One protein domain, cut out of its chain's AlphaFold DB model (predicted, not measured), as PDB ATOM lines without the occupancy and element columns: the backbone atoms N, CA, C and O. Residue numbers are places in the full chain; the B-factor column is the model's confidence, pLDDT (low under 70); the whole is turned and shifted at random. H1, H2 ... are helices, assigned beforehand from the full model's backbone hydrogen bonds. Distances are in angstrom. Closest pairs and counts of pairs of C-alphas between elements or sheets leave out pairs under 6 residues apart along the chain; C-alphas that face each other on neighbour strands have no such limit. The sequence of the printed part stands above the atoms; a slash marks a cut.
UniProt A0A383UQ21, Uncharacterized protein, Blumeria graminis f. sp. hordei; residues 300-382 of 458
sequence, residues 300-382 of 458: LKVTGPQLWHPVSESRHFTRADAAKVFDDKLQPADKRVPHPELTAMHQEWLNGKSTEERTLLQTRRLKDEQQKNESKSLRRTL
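This is residues 300 to 382 of the 458 residues of an uncharacterized protein of Blumeria graminis f. sp. hordei (UniProt A0A383UQ21). The model is a flat, open string of parts: a wide loop, residues 300 to 318, bows out and returns to the small helix H1, the very short H2 follows, and then H3 and the long H4 form a U with uneven arms. Residues 310 to 317 of the loop stick out at one end, and residues 367 to 382 of H4 stick out past H3 at the other. The printed part has 83 residues with four named helices, in the order H1, H2, H3, H4, and no named strand; the class is all helix, with 51 residues in the named helices. It is only just extended, close to loose, with a radius of gyration of the C-alphas of 17.9 A, and its C-alphas span 45 by 41 by 17 A.

The printed part begins with C-alpha 300 at (-25.246, 21.512, -30.412), and residues 300 to 318 hold no named element. H1 is residues 319 to 326, 10.8 A from first to last C-alpha, and begins with C-alpha 319 at (-18.790, 8.324, -34.494). H2 is residues 333 to 336, 5.1 A long. H3 is residues 340 to 350, 15.6 A long. H4 is residues 355 to 382, 40.4 A long, and ends with C-alpha 382 at (-48.679, 8.598, -9.418).

H1 is close to H2 but not clearly touching it; their closest C-alphas, those of Arg 319 and Ala 333, are 7.3 A apart. H2 is likewise close to H3 but not clearly touching it, with the closest C-alphas, those of Asp 334 and Pro 340, 6.2 A apart. H3 and H4 are a helical hairpin and run opposite ways at a shallow tilt of 15 degrees. They only just touch, with 3 pairs of C-alphas within 8 A, the closest being those of Glu 348 and Arg 358 at 6.9 A. H4 touches H3 with residues 358 to 362 alone. H1 is apart from H3 and from H4, and H2 is apart from H4. In H1, H3 and H4 every O i to N i+4 pair is within hydrogen-bond range; H2, with 4 residues, is too short for such a pair, and its one O i to N i+3 pair is within range.

The two C-alphas farthest apart are those of Glu 313 and Leu 382, 54.3 A. Without the stretches that stand free, residues 310 to 317 and 367 to 382, the body has 59 residues and spans 44 by 21 by 15 A. The link from H1 to H2 is short, and those from H2 to H3 and from H3 to H4 are tight. The printed part has no cut. The mean pLDDT of the printed part is 93.7, and no printed residue is under 70.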
ATOM      1  N   LEU A 300     -25.521  21.078 -31.779       94.50
ATOM      2  CA  LEU A 300     -25.246  21.512 -30.412       94.50
ATOM      3  C   LEU A 300     -24.065  22.476 -30.399       94.50
ATOM      4  O   LEU A 300     -23.125  22.341 -31.178       94.50
ATOM      5  N   LYS A 301     -24.056  23.395 -29.431       95.69
ATOM      6  CA  LYS A 301     -22.920  24.304 -29.231       95.69
ATOM      7  C   LYS A 301     -21.608  23.547 -28.982       95.69
ATOM      8  O   LYS A 301     -20.568  23.984 -29.457       95.69
ATOM      9  N   VAL A 302     -21.668  22.406 -28.286       96.19
ATOM     10  CA  VAL A 302     -20.493  21.559 -27.996       96.19
ATOM     11  C   VAL A 302     -19.857  20.960 -29.252       96.19
ATOM     12  O   VAL A 302     -18.654  20.754 -29.273       96.19
ATOM     13  N   THR A 303     -20.633  20.744 -30.319       95.56
ATOM     14  CA  THR A 303     -20.138  20.224 -31.607       95.56
ATOM     15  C   THR A 303     -19.748  21.329 -32.594       95.56
ATOM     16  O   THR A 303     -19.463  21.038 -33.748       95.56
ATOM     17  N   GLY A 304     -19.806  22.599 -32.181       95.06
ATOM     18  CA  GLY A 304     -19.480  23.752 -33.028       95.06
ATOM     19  C   GLY A 304     -17.978  24.001 -33.254       95.06
ATOM     20  O   GLY A 304     -17.618  24.387 -34.364       95.06
ATOM     21  N   PRO A 305     -17.095  23.827 -32.249       95.56
ATOM     22  CA  PRO A 305     -15.656  24.001 -32.430       95.56
ATOM     23  C   PRO A 305     -15.053  22.994 -33.415       95.56
ATOM     24  O   PRO A 305     -15.429  21.823 -33.434       95.56
ATOM     25  N   GLN A 306     -14.059  23.433 -34.187       96.94
ATOM     26  CA  GLN A 306     -13.240  22.552 -35.017       96.94
ATOM     27  C   GLN A 306     -12.190  21.845 -34.148       96.94
ATOM     28  O   GLN A 306     -11.444  22.507 -33.426       96.94
ATOM     29  N   LEU A 307     -12.115  20.515 -34.230       95.50
ATOM     30  CA  LEU A 307     -11.180  19.698 -33.453       95.50
ATOM     31  C   LEU A 307     -10.352  18.797 -34.372       95.50
ATOM     32  O   LEU A 307     -10.897  18.106 -35.229       95.50
ATOM     33  N   TRP A 308      -9.042  18.764 -34.131       96.56
ATOM     34  CA  TRP A 308      -8.098  17.844 -34.763       96.56
ATOM     35  C   TRP A 308      -7.500  16.958 -33.669       96.56
ATOM     36  O   TRP A 308      -6.569  17.360 -32.973       96.56
ATOM     37  N   HIS A 309      -8.095  15.787 -33.442       96.44
ATOM     38  CA  HIS A 309      -7.698  14.896 -32.350       96.44
ATOM     39  C   HIS A 309      -6.592  13.933 -32.817       96.44
ATOM     40  O   HIS A 309      -6.847  13.153 -33.738       96.44
ATOM     41  N   PRO A 310      -5.383  13.959 -32.221       97.19
ATOM     42  CA  PRO A 310      -4.316  13.047 -32.607       97.19
ATOM     43  C   PRO A 310      -4.677  11.620 -32.189       97.19
ATOM     44  O   PRO A 310      -5.004  11.348 -31.033       97.19
ATOM     45  N   VAL A 311      -4.616  10.699 -33.143       97.50
ATOM     46  CA  VAL A 311      -4.889   9.275 -32.944       97.50
ATOM     47  C   VAL A 311      -3.750   8.451 -33.531       97.50
ATOM     48  O   VAL A 311      -3.025   8.929 -34.398       97.50
ATOM     49  N   SER A 312      -3.592   7.213 -33.056       97.75
ATOM     50  CA  SER A 312      -2.687   6.251 -33.697       97.75
ATOM     51  C   SER A 312      -3.075   6.059 -35.165       97.75
ATOM     52  O   SER A 312      -4.266   6.009 -35.478       97.75
ATOM     53  N   GLU A 313      -2.083   5.881 -36.035       96.81
ATOM     54  CA  GLU A 313      -2.258   5.626 -37.473       96.81
ATOM     55  C   GLU A 313      -3.163   4.421 -37.775       96.81
ATOM     56  O   GLU A 313      -3.889   4.413 -38.764       96.81
ATOM     57  N   SER A 314      -3.178   3.427 -36.885       96.94
ATOM     58  CA  SER A 314      -3.977   2.206 -37.010       96.94
ATOM     59  C   SER A 314      -5.339   2.275 -36.312       96.94
ATOM     60  O   SER A 314      -6.101   1.305 -36.337       96.94
ATOM     61  N   ARG A 315      -5.680   3.389 -35.651       96.06
ATOM     62  CA  ARG A 315      -6.923   3.487 -34.875       96.06
ATOM     63  C   ARG A 315      -8.136   3.654 -35.792       96.06
ATOM     64  O   ARG A 315      -8.252   4.636 -36.517       96.06
ATOM     65  N   HIS A 316      -9.120   2.765 -35.650       97.06
ATOM     66  CA  HIS A 316     -10.436   2.941 -36.265       97.06
ATOM     67  C   HIS A 316     -11.272   3.958 -35.472       97.06
ATOM     68  O   HIS A 316     -11.846   3.633 -34.433       97.06
ATOM     69  N   PHE A 317     -11.305   5.207 -35.936       96.88
ATOM     70  CA  PHE A 317     -11.996   6.300 -35.251       96.88
ATOM     71  C   PHE A 317     -13.488   6.347 -35.616       96.88
ATOM     72  O   PHE A 317     -13.856   6.680 -36.742       96.88
ATOM     73  N   THR A 318     -14.361   6.010 -34.661       96.56
ATOM     74  CA  THR A 318     -15.814   5.893 -34.890       96.56
ATOM     75  C   THR A 318     -16.588   7.171 -34.542       96.56
ATOM     76  O   THR A 318     -16.093   8.066 -33.858       96.56
ATOM     77  N   ARG A 319     -17.875   7.240 -34.922       95.81
ATOM     78  CA  ARG A 319     -18.790   8.324 -34.494       95.81
ATOM     79  C   ARG A 319     -18.950   8.396 -32.970       95.81
ATOM     80  O   ARG A 319     -19.188   9.474 -32.429       95.81
ATOM     81  N   ALA A 320     -18.843   7.258 -32.281       96.44
ATOM     82  CA  ALA A 320     -18.897   7.201 -30.823       96.44
ATOM     83  C   ALA A 320     -17.620   7.770 -30.188       96.44
ATOM     84  O   ALA A 320     -17.716   8.471 -29.183       96.44
ATOM     85  N   ASP A 321     -16.454   7.524 -30.793       96.94
ATOM     86  CA  ASP A 321     -15.197   8.158 -30.376       96.94
ATOM     87  C   ASP A 321     -15.242   9.667 -30.616       96.94
ATOM     88  O   ASP A 321     -14.932  10.436 -29.712       96.94
ATOM     89  N   ALA A 322     -15.721  10.096 -31.787       96.56
ATOM     90  CA  ALA A 322     -15.897  11.510 -32.104       96.56
ATOM     91  C   ALA A 322     -16.796  12.221 -31.081       96.56
ATOM     92  O   ALA A 322     -16.456  13.301 -30.609       96.56
ATOM     93  N   ALA A 323     -17.919  11.605 -30.691       96.56
ATOM     94  CA  ALA A 323     -18.819  12.171 -29.688       96.56
ATOM     95  C   ALA A 323     -18.122  12.373 -28.334       96.56
ATOM     96  O   ALA A 323     -18.223  13.459 -27.770       96.56
ATOM     97  N   LYS A 324     -17.357  11.374 -27.871       96.62
ATOM     98  CA  LYS A 324     -16.568  11.462 -26.631       96.62
ATOM     99  C   LYS A 324     -15.488  12.539 -26.693       96.62
ATOM    100  O   LYS A 324     -15.228  13.187 -25.692       96.62
ATOM    101  N   VAL A 325     -14.869  12.737 -27.859       97.19
ATOM    102  CA  VAL A 325     -13.867  13.796 -28.053       97.19
ATOM    103  C   VAL A 325     -14.484  15.191 -27.894       97.19
ATOM    104  O   VAL A 325     -13.813  16.086 -27.389       97.19
ATOM    105  N   PHE A 326     -15.748  15.386 -28.286       96.62
ATOM    106  CA  PHE A 326     -16.449  16.654 -28.058       96.62
ATOM    107  C   PHE A 326     -16.885  16.842 -26.597       96.62
ATOM    108  O   PHE A 326     -16.707  17.929 -26.052       96.62
ATOM    109  N   ASP A 327     -17.498  15.826 -25.980       96.06
ATOM    110  CA  ASP A 327     -17.930  15.836 -24.574       96.06
ATOM    111  C   ASP A 327     -18.165  14.390 -24.091       96.06
ATOM    112  O   ASP A 327     -18.790  13.586 -24.787       96.06
ATOM    113  N   ASP A 328     -17.730  14.062 -22.872       95.69
ATOM    114  CA  ASP A 328     -17.875  12.726 -22.275       95.69
ATOM    115  C   ASP A 328     -19.330  12.230 -22.205       95.69
ATOM    116  O   ASP A 328     -19.600  11.027 -22.252       95.69
ATOM    117  N   LYS A 329     -20.292  13.152 -22.071       96.19
ATOM    118  CA  LYS A 329     -21.729  12.854 -21.963       96.19
ATOM    119  C   LYS A 329     -22.448  12.911 -23.307       96.19
ATOM    120  O   LYS A 329     -23.646  12.609 -23.360       96.19
ATOM    121  N   LEU A 330     -21.769  13.302 -24.384       95.56
ATOM    122  CA  LEU A 330     -22.394  13.421 -25.691       95.56
ATOM    123  C   LEU A 330     -22.648  12.042 -26.298       95.56
ATOM    124  O   LEU A 330     -21.752  11.225 -26.500       95.56
ATOM    125  N   GLN A 331     -23.908  11.793 -26.636       95.06
ATOM    126  CA  GLN A 331     -24.285  10.605 -27.389       95.06
ATOM    127  C   GLN A 331     -23.927  10.769 -28.877       95.06
ATOM    128  O   GLN A 331     -24.046  11.876 -29.411       95.06
ATOM    129  N   PRO A 332     -23.543   9.679 -29.573       95.62
ATOM    130  CA  PRO A 332     -23.309   9.715 -31.013       95.62
ATOM    131  C   PRO A 332     -24.582  10.097 -31.772       95.62
ATOM    132  O   PRO A 332     -25.694   9.866 -31.289       95.62
ATOM    133  N   ALA A 333     -24.406  10.641 -32.980       93.88
ATOM    134  CA  ALA A 333     -25.503  11.075 -33.846       93.88
ATOM    135  C   ALA A 333     -26.588   9.995 -33.983       93.88
ATOM    136  O   ALA A 333     -27.749  10.282 -33.724       93.88
ATOM    137  N   ASP A 334     -26.195   8.743 -34.231       92.88
ATOM    138  CA  ASP A 334     -27.094   7.599 -34.456       92.88
ATOM    139  C   ASP A 334     -28.114   7.371 -33.323       92.88
ATOM    140  O   ASP A 334     -29.228   6.916 -33.567       92.88
ATOM    141  N   LYS A 335     -27.761   7.708 -32.073       92.06
ATOM    142  CA  LYS A 335     -28.662   7.588 -30.910       92.06
ATOM    143  C   LYS A 335     -29.507   8.838 -30.667       92.06
ATOM    144  O   LYS A 335     -30.500   8.769 -29.948       92.06
ATOM    145  N   ARG A 336     -29.082   9.979 -31.210       93.12
ATOM    146  CA  ARG A 336     -29.733  11.284 -31.046       93.12
ATOM    147  C   ARG A 336     -30.793  11.556 -32.109       93.12
ATOM    148  O   ARG A 336     -31.612  12.444 -31.886       93.12
ATOM    149  N   VAL A 337     -30.737  10.860 -33.250       92.62
ATOM    150  CA  VAL A 337     -31.725  10.996 -34.335       92.62
ATOM    151  C   VAL A 337     -33.122  10.755 -33.755       92.62
ATOM    152  O   VAL A 337     -33.254   9.920 -32.860       92.62
ATOM    153  N   PRO A 338     -34.173  11.458 -34.216       92.19
ATOM    154  CA  PRO A 338     -35.532  11.201 -33.748       92.19
ATOM    155  C   PRO A 338     -35.958   9.738 -33.925       92.19
ATOM    156  O   PRO A 338     -36.659   9.227 -33.053       92.19
ATOM    157  N   HIS A 339     -35.452   9.070 -34.971       92.19
ATOM    158  CA  HIS A 339     -35.727   7.692 -35.399       92.19
ATOM    159  C   HIS A 339     -34.501   6.731 -35.363       92.19
ATOM    160  O   HIS A 339     -34.041   6.270 -36.414       92.19
ATOM    161  N   PRO A 340     -33.925   6.385 -34.191       91.69
ATOM    162  CA  PRO A 340     -32.856   5.383 -34.079       91.69
ATOM    163  C   PRO A 340     -33.268   3.989 -34.582       91.69
ATOM    164  O   PRO A 340     -32.417   3.215 -35.023       91.69
ATOM    165  N   GLU A 341     -34.559   3.659 -34.554       90.44
ATOM    166  CA  GLU A 341     -35.112   2.401 -35.055       90.44
ATOM    167  C   GLU A 341     -34.838   2.192 -36.545       90.44
ATOM    168  O   GLU A 341     -34.511   1.076 -36.941       90.44
ATOM    169  N   LEU A 342     -34.858   3.257 -37.354       92.12
ATOM    170  CA  LEU A 342     -34.552   3.170 -38.784       92.12
ATOM    171  C   LEU A 342     -33.091   2.779 -39.016       92.12
ATOM    172  O   LEU A 342     -32.787   1.993 -39.913       92.12
ATOM    173  N   THR A 343     -32.188   3.269 -38.164       92.25
ATOM    174  CA  THR A 343     -30.770   2.893 -38.214       92.25
ATOM    175  C   THR A 343     -30.597   1.414 -37.868       92.25
ATOM    176  O   THR A 343     -29.874   0.701 -38.563       92.25
ATOM    177  N   ALA A 344     -31.300   0.929 -36.839       92.31
ATOM    178  CA  ALA A 344     -31.274  -0.482 -36.460       92.31
ATOM    179  C   ALA A 344     -31.845  -1.386 -37.568       92.31
ATOM    180  O   ALA A 344     -31.219  -2.380 -37.927       92.31
ATOM    181  N   MET A 345     -32.982  -1.014 -38.164       91.88
ATOM    182  CA  MET A 345     -33.586  -1.745 -39.286       91.88
ATOM    183  C   MET A 345     -32.650  -1.814 -40.497       91.88
ATOM    184  O   MET A 345     -32.533  -2.860 -41.135       91.88
ATOM    185  N   HIS A 346     -31.950  -0.717 -40.801       93.81
ATOM    186  CA  HIS A 346     -30.986  -0.691 -41.897       93.81
ATOM    187  C   HIS A 346     -29.777  -1.597 -41.621       93.81
ATOM    188  O   HIS A 346     -29.359  -2.348 -42.500       93.81
ATOM    189  N   GLN A 347     -29.259  -1.602 -40.389       93.50
ATOM    190  CA  GLN A 347     -28.187  -2.519 -39.982       93.50
ATOM    191  C   GLN A 347     -28.616  -3.989 -40.065       93.50
ATOM    192  O   GLN A 347     -27.844  -4.836 -40.495       93.50
ATOM    193  N   GLU A 348     -29.849  -4.310 -39.680       95.00
ATOM    194  CA  GLU A 348     -30.395  -5.667 -39.786       95.00
ATOM    195  C   GLU A 348     -30.483  -6.145 -41.233       95.00
ATOM    196  O   GLU A 348     -30.182  -7.304 -41.514       95.00
ATOM    197  N   TRP A 349     -30.855  -5.241 -42.138       94.88
ATOM    198  CA  TRP A 349     -30.857  -5.508 -43.569       94.88
ATOM    199  C   TRP A 349     -29.439  -5.730 -44.114       94.88
ATOM    200  O   TRP A 349     -29.216  -6.718 -44.808       94.88
ATOM    201  N   LEU A 350     -28.471  -4.880 -43.745       96.38
ATOM    202  CA  LEU A 350     -27.063  -5.045 -44.139       96.38
ATOM    203  C   LEU A 350     -26.456  -6.358 -43.631       96.38
ATOM    204  O   LEU A 350     -25.655  -6.978 -44.320       96.38
ATOM    205  N   ASN A 351     -26.871  -6.801 -42.445       96.06
ATOM    206  CA  ASN A 351     -26.444  -8.069 -41.859       96.06
ATOM    207  C   ASN A 351     -27.136  -9.295 -42.486       96.06
ATOM    208  O   ASN A 351     -26.907 -10.410 -42.027       96.06
ATOM    209  N   GLY A 352     -28.001  -9.107 -43.489       95.12
ATOM    210  CA  GLY A 352     -28.654 -10.198 -44.211       95.12
ATOM    211  C   GLY A 352     -29.731 -10.941 -43.416       95.12
ATOM    212  O   GLY A 352     -30.047 -12.080 -43.753       95.12
ATOM    213  N   LYS A 353     -30.305 -10.333 -42.366       95.12
ATOM    214  CA  LYS A 353     -31.369 -10.973 -41.574       95.12
ATOM    215  C   LYS A 353     -32.628 -11.209 -42.405       95.12
ATOM    216  O   LYS A 353     -33.019 -10.363 -43.221       95.12
ATOM    217  N   SER A 354     -33.311 -12.324 -42.146       96.56
ATOM    218  CA  SER A 354     -34.541 -12.670 -42.864       96.56
ATOM    219  C   SER A 354     -35.657 -11.652 -42.586       96.56
ATOM    220  O   SER A 354     -35.619 -10.878 -41.626       96.56
ATOM    221  N   THR A 355     -36.668 -11.588 -43.455       94.00
ATOM    222  CA  THR A 355     -37.812 -10.679 -43.255       94.00
ATOM    223  C   THR A 355     -38.579 -11.019 -41.975       94.00
ATOM    224  O   THR A 355     -38.943 -10.109 -41.238       94.00
ATOM    225  N   GLU A 356     -38.745 -12.305 -41.664       94.62
ATOM    226  CA  GLU A 356     -39.410 -12.773 -40.441       94.62
ATOM    227  C   GLU A 356     -38.624 -12.405 -39.178       94.62
ATOM    228  O   GLU A 356     -39.182 -11.918 -38.197       94.62
ATOM    229  N   GLU A 357     -37.299 -12.552 -39.202       94.25
ATOM    230  CA  GLU A 357     -36.460 -12.114 -38.085       94.25
ATOM    231  C   GLU A 357     -36.567 -10.603 -37.863       94.25
ATOM    232  O   GLU A 357     -36.672 -10.139 -36.725       94.25
ATOM    233  N   ARG A 358     -36.577  -9.820 -38.947       93.19
ATOM    234  CA  ARG A 358     -36.723  -8.360 -38.884       93.19
ATOM    235  C   ARG A 358     -38.081  -7.943 -38.321       93.19
ATOM    236  O   ARG A 358     -38.127  -7.032 -37.495       93.19
ATOM    237  N   THR A 359     -39.175  -8.609 -38.696       91.69
ATOM    238  CA  THR A 359     -40.506  -8.313 -38.135       91.69
ATOM    239  C   THR A 359     -40.583  -8.681 -36.654       91.69
ATOM    240  O   THR A 359     -41.103  -7.899 -35.856       91.69
ATOM    241  N   LEU A 360     -39.995  -9.802 -36.235       94.62
ATOM    242  CA  LEU A 360     -39.912 -10.180 -34.819       94.62
ATOM    243  C   LEU A 360     -39.099  -9.172 -33.991       94.62
ATOM    244  O   LEU A 360     -39.515  -8.775 -32.901       94.62
ATOM    245  N   LEU A 361     -37.959  -8.708 -34.507       92.94
ATOM    246  CA  LEU A 361     -37.153  -7.679 -33.842       92.94
ATOM    247  C   LEU A 361     -37.896  -6.344 -33.767       92.94
ATOM    248  O   LEU A 361     -37.857  -5.677 -32.730       92.94
ATOM    249  N   GLN A 362     -38.621  -5.982 -34.826       89.62
ATOM    250  CA  GLN A 362     -39.435  -4.776 -34.843       89.62
ATOM    251  C   GLN A 362     -40.574  -4.846 -33.825       89.62
ATOM    252  O   GLN A 362     -40.713  -3.939 -33.010       89.62
ATOM    253  N   THR A 363     -41.341  -5.936 -33.797       90.31
ATOM    254  CA  THR A 363     -42.427  -6.103 -32.817       90.31
ATOM    255  C   THR A 363     -41.915  -6.088 -31.378       90.31
ATOM    256  O   THR A 363     -42.562  -5.501 -30.511       90.31
ATOM    257  N   ARG A 364     -40.732  -6.658 -31.107       92.75
ATOM    258  CA  ARG A 364     -40.077  -6.557 -29.793       92.75
ATOM    259  C   ARG A 364     -39.759  -5.103 -29.428       92.75
ATOM    260  O   ARG A 364     -40.121  -4.674 -28.338       92.75
ATOM    261  N   ARG A 365     -39.153  -4.331 -30.340       89.88
ATOM    262  CA  ARG A 365     -38.856  -2.902 -30.115       89.88
ATOM    263  C   ARG A 365     -40.114  -2.096 -29.797       89.88
ATOM    264  O   ARG A 365     -40.107  -1.320 -28.847       89.88
ATOM    265  N   LEU A 366     -41.184  -2.310 -30.560       86.19
ATOM    266  CA  LEU A 366     -42.455  -1.616 -30.354       86.19
ATOM    267  C   LEU A 366     -43.061  -1.935 -28.983       86.19
ATOM    268  O   LEU A 366     -43.476  -1.019 -28.274       86.19
ATOM    269  N   LYS A 367     -43.028  -3.206 -28.559       88.69
ATOM    270  CA  LYS A 367     -43.457  -3.616 -27.211       88.69
ATOM    271  C   LYS A 367     -42.629  -2.940 -26.116       88.69
ATOM    272  O   LYS A 367     -43.197  -2.399 -25.169       88.69
ATOM    273  N   ASP A 368     -41.304  -2.907 -26.258       89.94
ATOM    274  CA  ASP A 368     -40.419  -2.253 -25.287       89.94
ATOM    275  C   ASP A 368     -40.687  -0.738 -25.196       89.94
ATOM    276  O   ASP A 368     -40.613  -0.141 -24.117       89.94
ATOM    277  N   GLU A 369     -40.988  -0.082 -26.320       86.50
ATOM    278  CA  GLU A 369     -41.358   1.335 -26.354       86.50
ATOM    279  C   GLU A 369     -42.714   1.604 -25.699       86.50
ATOM    280  O   GLU A 369     -42.832   2.556 -24.919       86.50
ATOM    281  N   GLN A 370     -43.713   0.760 -25.965       85.06
ATOM    282  CA  GLN A 370     -45.023   0.828 -25.319       85.06
ATOM    283  C   GLN A 370     -44.885   0.706 -23.799       85.06
ATOM    284  O   GLN A 370     -45.304   1.615 -23.083       85.06
ATOM    285  N   GLN A 371     -44.158  -0.303 -23.305       91.12
ATOM    286  CA  GLN A 371     -43.903  -0.480 -21.869       91.12
ATOM    287  C   GLN A 371     -43.193   0.729 -21.240       91.12
ATOM    288  O   GLN A 371     -43.535   1.172 -20.137       91.12
ATOM    289  N   LYS A 372     -42.211   1.319 -21.937       90.56
ATOM    290  CA  LYS A 372     -41.534   2.546 -21.477       90.56
ATOM    291  C   LYS A 372     -42.494   3.732 -21.404       90.56
ATOM    292  O   LYS A 372     -42.379   4.550 -20.487       90.56
ATOM    293  N   ASN A 373     -43.406   3.867 -22.362       84.62
ATOM    294  CA  ASN A 373     -44.391   4.945 -22.389       84.62
ATOM    295  C   ASN A 373     -45.460   4.767 -21.307       84.62
ATOM    296  O   ASN A 373     -45.754   5.731 -20.599       84.62
ATOM    297  N   GLU A 374     -45.957   3.549 -21.108       90.44
ATOM    298  CA  GLU A 374     -46.868   3.186 -20.019       90.44
ATOM    299  C   GLU A 374     -46.238   3.481 -18.660       90.44
ATOM    300  O   GLU A 374     -46.823   4.195 -17.851       90.44
ATOM    301  N   SER A 375     -44.985   3.066 -18.453       93.25
ATOM    302  CA  SER A 375     -44.232   3.352 -17.226       93.25
ATOM    303  C   SER A 375     -44.084   4.858 -16.969       93.25
ATOM    304  O   SER A 375     -44.225   5.326 -15.838       93.25
ATOM    305  N   LYS A 376     -43.819   5.658 -18.014       90.25
ATOM    306  CA  LYS A 376     -43.759   7.129 -17.906       90.25
ATOM    307  C   LYS A 376     -45.125   7.734 -17.590       90.25
ATOM    308  O   LYS A 376     -45.183   8.692 -16.820       90.25
ATOM    309  N   SER A 377     -46.191   7.218 -18.197       88.56
ATOM    310  CA  SER A 377     -47.564   7.660 -17.950       88.56
ATOM    311  C   SER A 377     -47.968   7.368 -16.507       88.56
ATOM    312  O   SER A 377     -48.335   8.288 -15.782       88.56
ATOM    313  N   LEU A 378     -47.747   6.134 -16.050       94.25
ATOM    314  CA  LEU A 378     -47.995   5.702 -14.679       94.25
ATOM    315  C   LEU A 378     -47.204   6.542 -13.672       94.25
ATOM    316  O   LEU A 378     -47.732   7.009 -12.671       94.25
ATOM    317  N   ARG A 379     -45.930   6.833 -13.950       93.44
ATOM    318  CA  ARG A 379     -45.146   7.720 -13.082       93.44
ATOM    319  C   ARG A 379     -45.753   9.126 -12.981       93.44
ATOM    320  O   ARG A 379     -45.690   9.735 -11.915       93.44
ATOM    321  N   ARG A 380     -46.322   9.655 -14.070       88.81
ATOM    322  CA  ARG A 380     -47.002  10.963 -14.075       88.81
ATOM    323  C   ARG A 380     -48.327  10.917 -13.315       88.81
ATOM    324  O   ARG A 380     -48.614  11.878 -12.608       88.81
ATOM    325  N   THR A 381     -49.106   9.841 -13.440       91.38
ATOM    326  CA  THR A 381     -50.370   9.677 -12.698       91.38
ATOM    327  C   THR A 381     -50.090   9.566 -11.205       91.38
ATOM    328  O   THR A 381     -50.624  10.361 -10.439       91.38
ATOM    329  N   LEU A 382     -49.131   8.724 -10.808       92.62
ATOM    330  CA  LEU A 382     -48.679   8.598  -9.418       92.62
ATOM    331  C   LEU A 382     -48.198   9.942  -8.847       92.62
ATOM    332  O   LEU A 382     -48.517  10.291  -7.714       92.62
TER     333      LEU A 382